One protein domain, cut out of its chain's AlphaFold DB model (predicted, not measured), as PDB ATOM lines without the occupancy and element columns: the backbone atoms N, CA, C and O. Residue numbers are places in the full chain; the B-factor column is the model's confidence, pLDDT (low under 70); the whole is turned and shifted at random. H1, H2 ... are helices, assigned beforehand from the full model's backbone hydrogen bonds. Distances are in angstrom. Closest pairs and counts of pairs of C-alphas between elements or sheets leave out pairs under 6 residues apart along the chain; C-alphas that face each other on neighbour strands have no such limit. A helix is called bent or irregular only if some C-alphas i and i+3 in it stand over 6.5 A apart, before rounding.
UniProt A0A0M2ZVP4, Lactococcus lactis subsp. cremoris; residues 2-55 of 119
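Overview. This is residues 2 to 55 of the 119 residues of a protein of Lactococcus lactis subsp. cremoris (UniProt A0A0M2ZVP4). The domain is a small, flat helical hairpin, in which H1 and the longer H2 make a narrow V, closer together towards their link and spreading towards the other end. Beyond the far end of H2 the chain turns through the short H3, and residues 46 to 49 then fold back across the open end of the V towards the start of H1; the unnamed stretches at both ends of the printed part lie on that side, away from the turn between H1 and H2. The printed part has 54 residues, with three named helices in the order H1, H2, H3 and no named strand; its class is all helix, though just 26 of the 54 residues are in named elements. It is only just loose, close to compact, with a radius of gyration of the C-alphas of 12.1 A, and the C-alphas span 32 by 27 by 13 A.

Arrangement. After residues 2 to 11 comes H1, residues 12 to 19, and a tight link of 5 residues joins it to H2, residues 25 to 38. H1 and H2 touch, with 10 pairs of C-alphas within 8 A; their closest C-alphas are those of Phe 16 and Ala 31, 5.2 A apart. They run opposite ways at a shallow tilt of 29 degrees and form a helical hairpin. A tight link of 3 residues joins H2 to H3, residues 42 to 45. H2 and H3 are close but not clearly touching; their closest C-alphas are those of Ile 38 and Glu 44, 5.9 A apart. H1 and H3 are apart. In H1 and H2 every pair of O i and N i+4 is within hydrogen-bond range; H3 is too short for such a pair, and its one pair of O i and N i+3 is within range.

Along the chain. H1 begins at C-alpha 12, at (306.509, 387.156, 276.172), and measures 11.0 A from first to last C-alpha. H2, the longest helix with 14 residues, measures 19.9 A from C-alpha 25, at (305.058, 406.727, 280.514), to C-alpha 38, at (304.126, 387.905, 287.028). H3 ends at C-alpha 45, at (304.377, 379.054, 284.136). It is neither bent nor irregular, but only just: C-alphas 42 and 45 are 6.1 A apart.

Size, cuts and confidence. The two C-alphas farthest apart are those of Thr 23 and Val 55, at 33.8 A, and the first and last printed C-alphas, those of Ser 2 and Val 55, are 19.5 A apart. The printed part has no cut, and neither link between the helices is long. The mean pLDDT of the printed part is 90.2, and no printed residue is under 70.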
ATOM      1  N   SER A   2     312.713 387.857 262.239       78.25
ATOM      2  CA  SER A   2     312.395 387.886 263.669       78.25
ATOM      3  C   SER A   2     313.610 387.461 264.507       78.25
ATOM      4  O   SER A   2     314.522 386.791 264.030       78.25
ATOM      5  N   GLU A   3     313.673 387.860 265.778       79.62
ATOM      6  CA  GLU A   3     314.781 387.439 266.650       79.62
ATOM      7  C   GLU A   3     314.833 385.917 266.846       79.62
ATOM      8  O   GLU A   3     315.920 385.358 266.991       79.62
ATOM      9  N   ARG A   4     313.674 385.255 266.750       77.88
ATOM     10  CA  ARG A   4     313.566 383.794 266.740       77.88
ATOM     11  C   ARG A   4     314.243 383.184 265.514       77.88
ATOM     12  O   ARG A   4     315.007 382.240 265.665       77.88
ATOM     13  N   GLU A   5     314.057 383.769 264.329       76.50
ATOM     14  CA  GLU A   5     314.748 383.341 263.095       76.50
ATOM     15  C   GLU A   5     316.270 383.508 263.174       76.50
ATOM     16  O   GLU A   5     317.009 382.792 262.508       76.50
ATOM     17  N   LYS A   6     316.757 384.424 264.019       83.62
ATOM     18  CA  LYS A   6     318.189 384.605 264.304       83.62
ATOM     19  C   LYS A   6     318.715 383.653 265.390       83.62
ATOM     20  O   LYS A   6     319.835 383.836 265.859       83.62
ATOM     21  N   GLY A   7     317.910 382.688 265.836       80.88
ATOM     22  CA  GLY A   7     318.270 381.713 266.869       80.88
ATOM     23  C   GLY A   7     318.216 382.243 268.305       80.88
ATOM     24  O   GLY A   7     318.654 381.551 269.225       80.88
ATOM     25  N   LYS A   8     317.689 383.455 268.541       83.50
ATOM     26  CA  LYS A   8     317.551 383.980 269.906       83.50
ATOM     27  C   LYS A   8     316.353 383.346 270.607       83.50
ATOM     28  O   LYS A   8     315.252 383.282 270.060       83.50
ATOM     29  N   LYS A   9     316.555 382.957 271.868       83.62
ATOM     30  CA  LYS A   9     315.474 382.553 272.773       83.62
ATOM     31  C   LYS A   9     314.743 383.804 273.250       83.62
ATOM     32  O   LYS A   9     315.302 384.584 274.016       83.62
ATOM     33  N   VAL A  10     313.537 384.015 272.728       87.62
ATOM     34  CA  VAL A  10     312.683 385.158 273.073       87.62
ATOM     35  C   VAL A  10     311.257 384.697 273.354       87.62
ATOM     36  O   VAL A  10     310.670 383.913 272.595       87.62
ATOM     37  N   GLY A  11     310.692 385.199 274.445       89.12
ATOM     38  CA  GLY A  11     309.321 384.930 274.871       89.12
ATOM     39  C   GLY A  11     308.594 386.198 275.309       89.12
ATOM     40  O   GLY A  11     309.077 387.310 275.102       89.12
ATOM     41  N   LEU A  12     307.406 386.035 275.888       90.12
ATOM     42  CA  LEU A  12     306.509 387.156 276.172       90.12
ATOM     43  C   LEU A  12     307.058 388.096 277.260       90.12
ATOM     44  O   LEU A  12     306.829 389.301 277.187       90.12
ATOM     45  N   LEU A  13     307.878 387.591 278.192       93.38
ATOM     46  CA  LEU A  13     308.582 388.450 279.155       93.38
ATOM     47  C   LEU A  13     309.521 389.450 278.472       93.38
ATOM     48  O   LEU A  13     309.561 390.608 278.875       93.38
ATOM     49  N   ASN A  14     310.186 389.058 277.380       93.50
ATOM     50  CA  ASN A  14     311.046 389.977 276.633       93.50
ATOM     51  C   ASN A  14     310.264 391.112 275.966       93.50
ATOM     52  O   ASN A  14     310.828 392.171 275.708       93.50
ATOM     53  N   VAL A  15     308.980 390.899 275.660       93.06
ATOM     54  CA  VAL A  15     308.116 391.964 275.141       93.06
ATOM     55  C   VAL A  15     307.871 392.991 276.238       93.06
ATOM     56  O   VAL A  15     308.109 394.171 276.009       93.06
ATOM     57  N   PHE A  16     307.475 392.558 277.438       95.25
ATOM     58  CA  PHE A  16     307.277 393.474 278.565       95.25
ATOM     59  C   PHE A  16     308.563 394.203 278.961       95.25
ATOM     60  O   PHE A  16     308.513 395.400 279.216       95.25
ATOM     61  N   GLU A  17     309.711 393.522 278.944       95.38
ATOM     62  CA  GLU A  17     311.018 394.144 279.187       95.38
ATOM     63  C   GLU A  17     311.309 395.270 278.188       95.38
ATOM     64  O   GLU A  17     311.723 396.344 278.598       95.38
ATOM     65  N   ARG A  18     311.016 395.083 276.896       95.00
ATOM     66  CA  ARG A  18     311.179 396.147 275.884       95.00
ATOM     67  C   ARG A  18     310.196 397.292 276.064       95.00
ATOM     68  O   ARG A  18     310.519 398.430 275.753       95.00
ATOM     69  N   LEU A  19     308.982 396.995 276.529       97.00
ATOM     70  CA  LEU A  19     307.980 398.026 276.790       97.00
ATOM     71  C   LEU A  19     308.377 398.934 277.965       97.00
ATOM     72  O   LEU A  19     307.854 400.043 278.050       97.00
ATOM     73  N   LEU A  20     309.314 398.518 278.827       97.06
ATOM     74  CA  LEU A  20     309.895 399.400 279.846       97.06
ATOM     75  C   LEU A  20     310.677 400.568 279.233       97.06
ATOM     76  O   LEU A  20     310.663 401.651 279.809       97.06
ATOM     77  N   ASP A  21     311.286 400.374 278.061       97.12
ATOM     78  CA  ASP A  21     312.076 401.397 277.361       97.12
ATOM     79  C   ASP A  21     311.206 402.368 276.535       97.12
ATOM     80  O   ASP A  21     311.717 403.213 275.797       97.12
ATOM     81  N   SER A  22     309.876 402.251 276.623       97.38
ATOM     82  CA  SER A  22     308.941 403.147 275.942       97.38
ATOM     83  C   SER A  22     309.064 404.584 276.456       97.38
ATOM     84  O   SER A  22     309.033 404.828 277.660       97.38
ATOM     85  N   THR A  23     309.097 405.554 275.538       97.31
ATOM     86  CA  THR A  23     309.022 406.989 275.870       97.31
ATOM     87  C   THR A  23     307.641 407.411 276.372       97.31
ATOM     88  O   THR A  23     307.502 408.467 276.981       97.31
ATOM     89  N   ASP A  24     306.612 406.607 276.096       98.19
ATOM     90  CA  ASP A  24     305.281 406.774 276.672       98.19
ATOM     91  C   ASP A  24     305.254 406.180 278.091       98.19
ATOM     92  O   ASP A  24     305.359 404.961 278.272       98.19
ATOM     93  N   GLU A  25     305.095 407.058 279.086       97.56
ATOM     94  CA  GLU A  25     305.058 406.727 280.514       97.56
ATOM     95  C   GLU A  25     303.919 405.764 280.875       97.56
ATOM     96  O   GLU A  25     304.068 404.906 281.751       97.56
ATOM     97  N   MET A  26     302.778 405.848 280.187       97.81
ATOM     98  CA  MET A  26     301.653 404.947 280.420       97.81
ATOM     99  C   MET A  26     302.024 403.514 280.031       97.81
ATOM    100  O   MET A  26     301.668 402.565 280.738       97.81
ATOM    101  N   ILE A  27     302.746 403.350 278.921       98.06
ATOM    102  CA  ILE A  27     303.192 402.042 278.431       98.06
ATOM    103  C   ILE A  27     304.237 401.448 279.378       98.06
ATOM    104  O   ILE A  27     304.056 400.315 279.838       98.06
ATOM    105  N   SER A  28     305.284 402.202 279.719       98.00
ATOM    106  CA  SER A  28     306.360 401.710 280.590       98.00
ATOM    107  C   SER A  28     305.853 401.391 282.002       98.00
ATOM    108  O   SER A  28     306.187 400.344 282.565       98.00
ATOM    109  N   THR A  29     304.937 402.201 282.543       98.06
ATOM    110  CA  THR A  29     304.280 401.937 283.834       98.06
ATOM    111  C   THR A  29     303.463 400.644 283.809       98.06
ATOM    112  O   THR A  29     303.550 399.831 284.735       98.06
ATOM    113  N   ARG A  30     302.680 400.411 282.747       97.31
ATOM    114  CA  ARG A  30     301.884 399.181 282.596       97.31
ATOM    115  C   ARG A  30     302.762 397.946 282.425       97.31
ATOM    116  O   ARG A  30     302.458 396.912 283.019       97.31
ATOM    117  N   ALA A  31     303.855 398.057 281.675       97.44
ATOM    118  CA  ALA A  31     304.833 396.987 281.521       97.44
ATOM    119  C   ALA A  31     305.483 396.622 282.864       97.44
ATOM    120  O   ALA A  31     305.516 395.450 283.235       97.44
ATOM    121  N   ASN A  32     305.898 397.624 283.645       97.38
ATOM    122  CA  ASN A  32     306.448 397.411 284.982       97.38
ATOM    123  C   ASN A  32     305.432 396.739 285.918       97.38
ATOM    124  O   ASN A  32     305.765 395.793 286.630       97.38
ATOM    125  N   LEU A  33     304.169 397.178 285.893       96.81
ATOM    126  CA  LEU A  33     303.113 396.550 286.687       96.81
ATOM    127  C   LEU A  33     302.890 395.084 286.288       96.81
ATOM    128  O   LEU A  33     302.743 394.239 287.170       96.81
ATOM    129  N   ALA A  34     302.876 394.775 284.989       95.25
ATOM    130  CA  ALA A  34     302.738 393.407 284.497       95.25
ATOM    131  C   ALA A  34     303.899 392.523 284.975       95.25
ATOM    132  O   ALA A  34     303.658 391.482 285.582       95.25
ATOM    133  N   LEU A  35     305.147 392.974 284.803       96.12
ATOM    134  CA  LEU A  35     306.335 392.249 285.267       96.12
ATOM    135  C   LEU A  35     306.301 391.997 286.778       96.12
ATOM    136  O   LEU A  35     306.605 390.894 287.228       96.12
ATOM    137  N   ARG A  36     305.878 392.989 287.571       95.06
ATOM    138  CA  ARG A  36     305.744 392.845 289.029       95.06
ATOM    139  C   ARG A  36     304.660 391.856 289.446       95.06
ATOM    140  O   ARG A  36     304.827 391.223 290.478       95.06
ATOM    141  N   LYS A  37     303.563 391.752 288.688       92.50
ATOM    142  CA  LYS A  37     302.486 390.783 288.948       92.50
ATOM    143  C   LYS A  37     302.856 389.362 288.534       92.50
ATOM    144  O   LYS A  37     302.376 388.414 289.138       92.50
ATOM    145  N   ILE A  38     303.666 389.218 287.490       92.88
ATOM    146  CA  ILE A  38     304.126 387.905 287.028       92.88
ATOM    147  C   ILE A  38     305.196 387.354 287.971       92.88
ATOM    148  O   ILE A  38     305.202 386.168 288.265       92.88
ATOM    149  N   LYS A  39     306.100 388.210 288.454       91.56
ATOM    150  CA  LYS A  39     307.201 387.780 289.311       91.56
ATOM    151  C   LYS A  39     306.692 387.132 290.603       91.56
ATOM    152  O   LYS A  39     305.937 387.757 291.344       91.56
ATOM    153  N   ASN A  40     307.213 385.947 290.916       88.44
ATOM    154  CA  ASN A  40     306.862 385.132 292.081       88.44
ATOM    155  C   ASN A  40     305.375 384.732 292.140       88.44
ATOM    156  O   ASN A  40     304.838 384.556 293.235       88.44
ATOM    157  N   SER A  41     304.705 384.621 290.993       89.88
ATOM    158  CA  SER A  41     303.305 384.202 290.908       89.88
ATOM    159  C   SER A  41     303.142 382.976 290.012       89.88
ATOM    160  O   SER A  41     304.083 382.547 289.337       89.88
ATOM    161  N   GLN A  42     301.939 382.402 289.977       88.31
ATOM    162  CA  GLN A  42     301.671 381.208 289.161       88.31
ATOM    163  C   GLN A  42     301.803 381.499 287.662       88.31
ATOM    164  O   GLN A  42     302.010 380.604 286.842       88.31
ATOM    165  N   MET A  43     301.743 382.779 287.296       89.25
ATOM    166  CA  MET A  43     301.841 383.236 285.921       89.25
ATOM    167  C   MET A  43     303.245 383.061 285.319       89.25
ATOM    168  O   MET A  43     303.372 383.123 284.095       89.25
ATOM    169  N   GLU A  44     304.289 382.777 286.112       87.81
ATOM    170  CA  GLU A  44     305.620 382.413 285.582       87.81
ATOM    171  C   GLU A  44     305.598 381.116 284.752       87.81
ATOM    172  O   GLU A  44     306.441 380.932 283.872       87.81
ATOM    173  N   LEU A  45     304.601 380.246 284.964       84.31
ATOM    174  CA  LEU A  45     304.377 379.054 284.136       84.31
ATOM    175  C   LEU A  45     303.971 379.412 282.697       84.31
ATOM    176  O   LEU A  45     304.235 378.652 281.767       84.31
ATOM    177  N   VAL A  46     303.333 380.571 282.507       85.94
ATOM    178  CA  VAL A  46     302.772 381.020 281.223       85.94
ATOM    179  C   VAL A  46     303.689 382.034 280.543       85.94
ATOM    180  O   VAL A  46     303.939 381.961 279.338       85.94
ATOM    181  N   PHE A  47     304.216 382.994 281.305       89.31
ATOM    182  CA  PHE A  47     305.077 384.053 280.792       89.31
ATOM    183  C   PHE A  47     306.543 383.732 281.072       89.31
ATOM    184  O   PHE A  47     306.997 383.777 282.209       89.31
ATOM    185  N   TYR A  48     307.314 383.481 280.014       86.62
ATOM    186  CA  TYR A  48     308.729 383.119 280.119       86.62
ATOM    187  C   TYR A  48     309.571 383.756 278.996       86.62
ATOM    188  O   TYR A  48     309.042 384.358 278.058       86.62
ATOM    189  N   HIS A  49     310.900 383.614 279.067       90.44
ATOM    190  CA  HIS A  49     311.873 384.179 278.110       90.44
ATOM    191  C   HIS A  49     312.147 383.315 276.865       90.44
ATOM    192  O   HIS A  49     313.185 383.455 276.225       90.44
ATOM    193  N   GLY A  50     311.280 382.361 276.518       84.44
ATOM    194  CA  GLY A  50     311.528 381.477 275.367       84.44
ATOM    195  C   GLY A  50     312.526 380.338 275.638       84.44
ATOM    196  O   GLY A  50     313.081 379.777 274.697       84.44
ATOM    197  N   LYS A  51     312.826 380.024 276.909       79.75
ATOM    198  CA  LYS A  51     313.773 378.952 277.276       79.75
ATOM    199  C   LYS A  51     313.231 377.543 277.028       79.75
ATOM    200  O   LYS A  51     314.025 376.681 276.648       79.75
ATOM    201  N   ASN A  52     311.927 377.360 277.219       78.19
ATOM    202  CA  ASN A  52     311.204 376.111 276.991       78.19
ATOM    203  C   ASN A  52     310.497 376.157 275.633       78.19
ATOM    204  O   ASN A  52     310.160 377.239 275.149       78.19
ATOM    205  N   SER A  53     310.267 374.998 275.023       78.38
ATOM    206  CA  SER A  53     309.390 374.923 273.854       78.38
ATOM    207  C   SER A  53     307.971 375.305 274.265       78.38
ATOM    208  O   SER A  53     307.505 374.917 275.336       78.38
ATOM    209  N   ALA A  54     307.294 376.082 273.420       80.00
ATOM    210  CA  ALA A  54     305.861 376.284 273.565       80.00
ATOM    211  C   ALA A  54     305.124 374.965 273.305       80.00
ATOM    212  O   ALA A  54     305.684 374.043 272.705       80.00
ATOM    213  N   VAL A  55     303.870 374.897 273.742       85.44
ATOM    214  CA  VAL A  55     303.007 373.773 273.386       85.44
ATOM    215  C   VAL A  55     302.783 373.783 271.872       85.44
ATOM    216  O   VAL A  55     302.559 374.843 271.285       85.44
TER     217      VAL A  55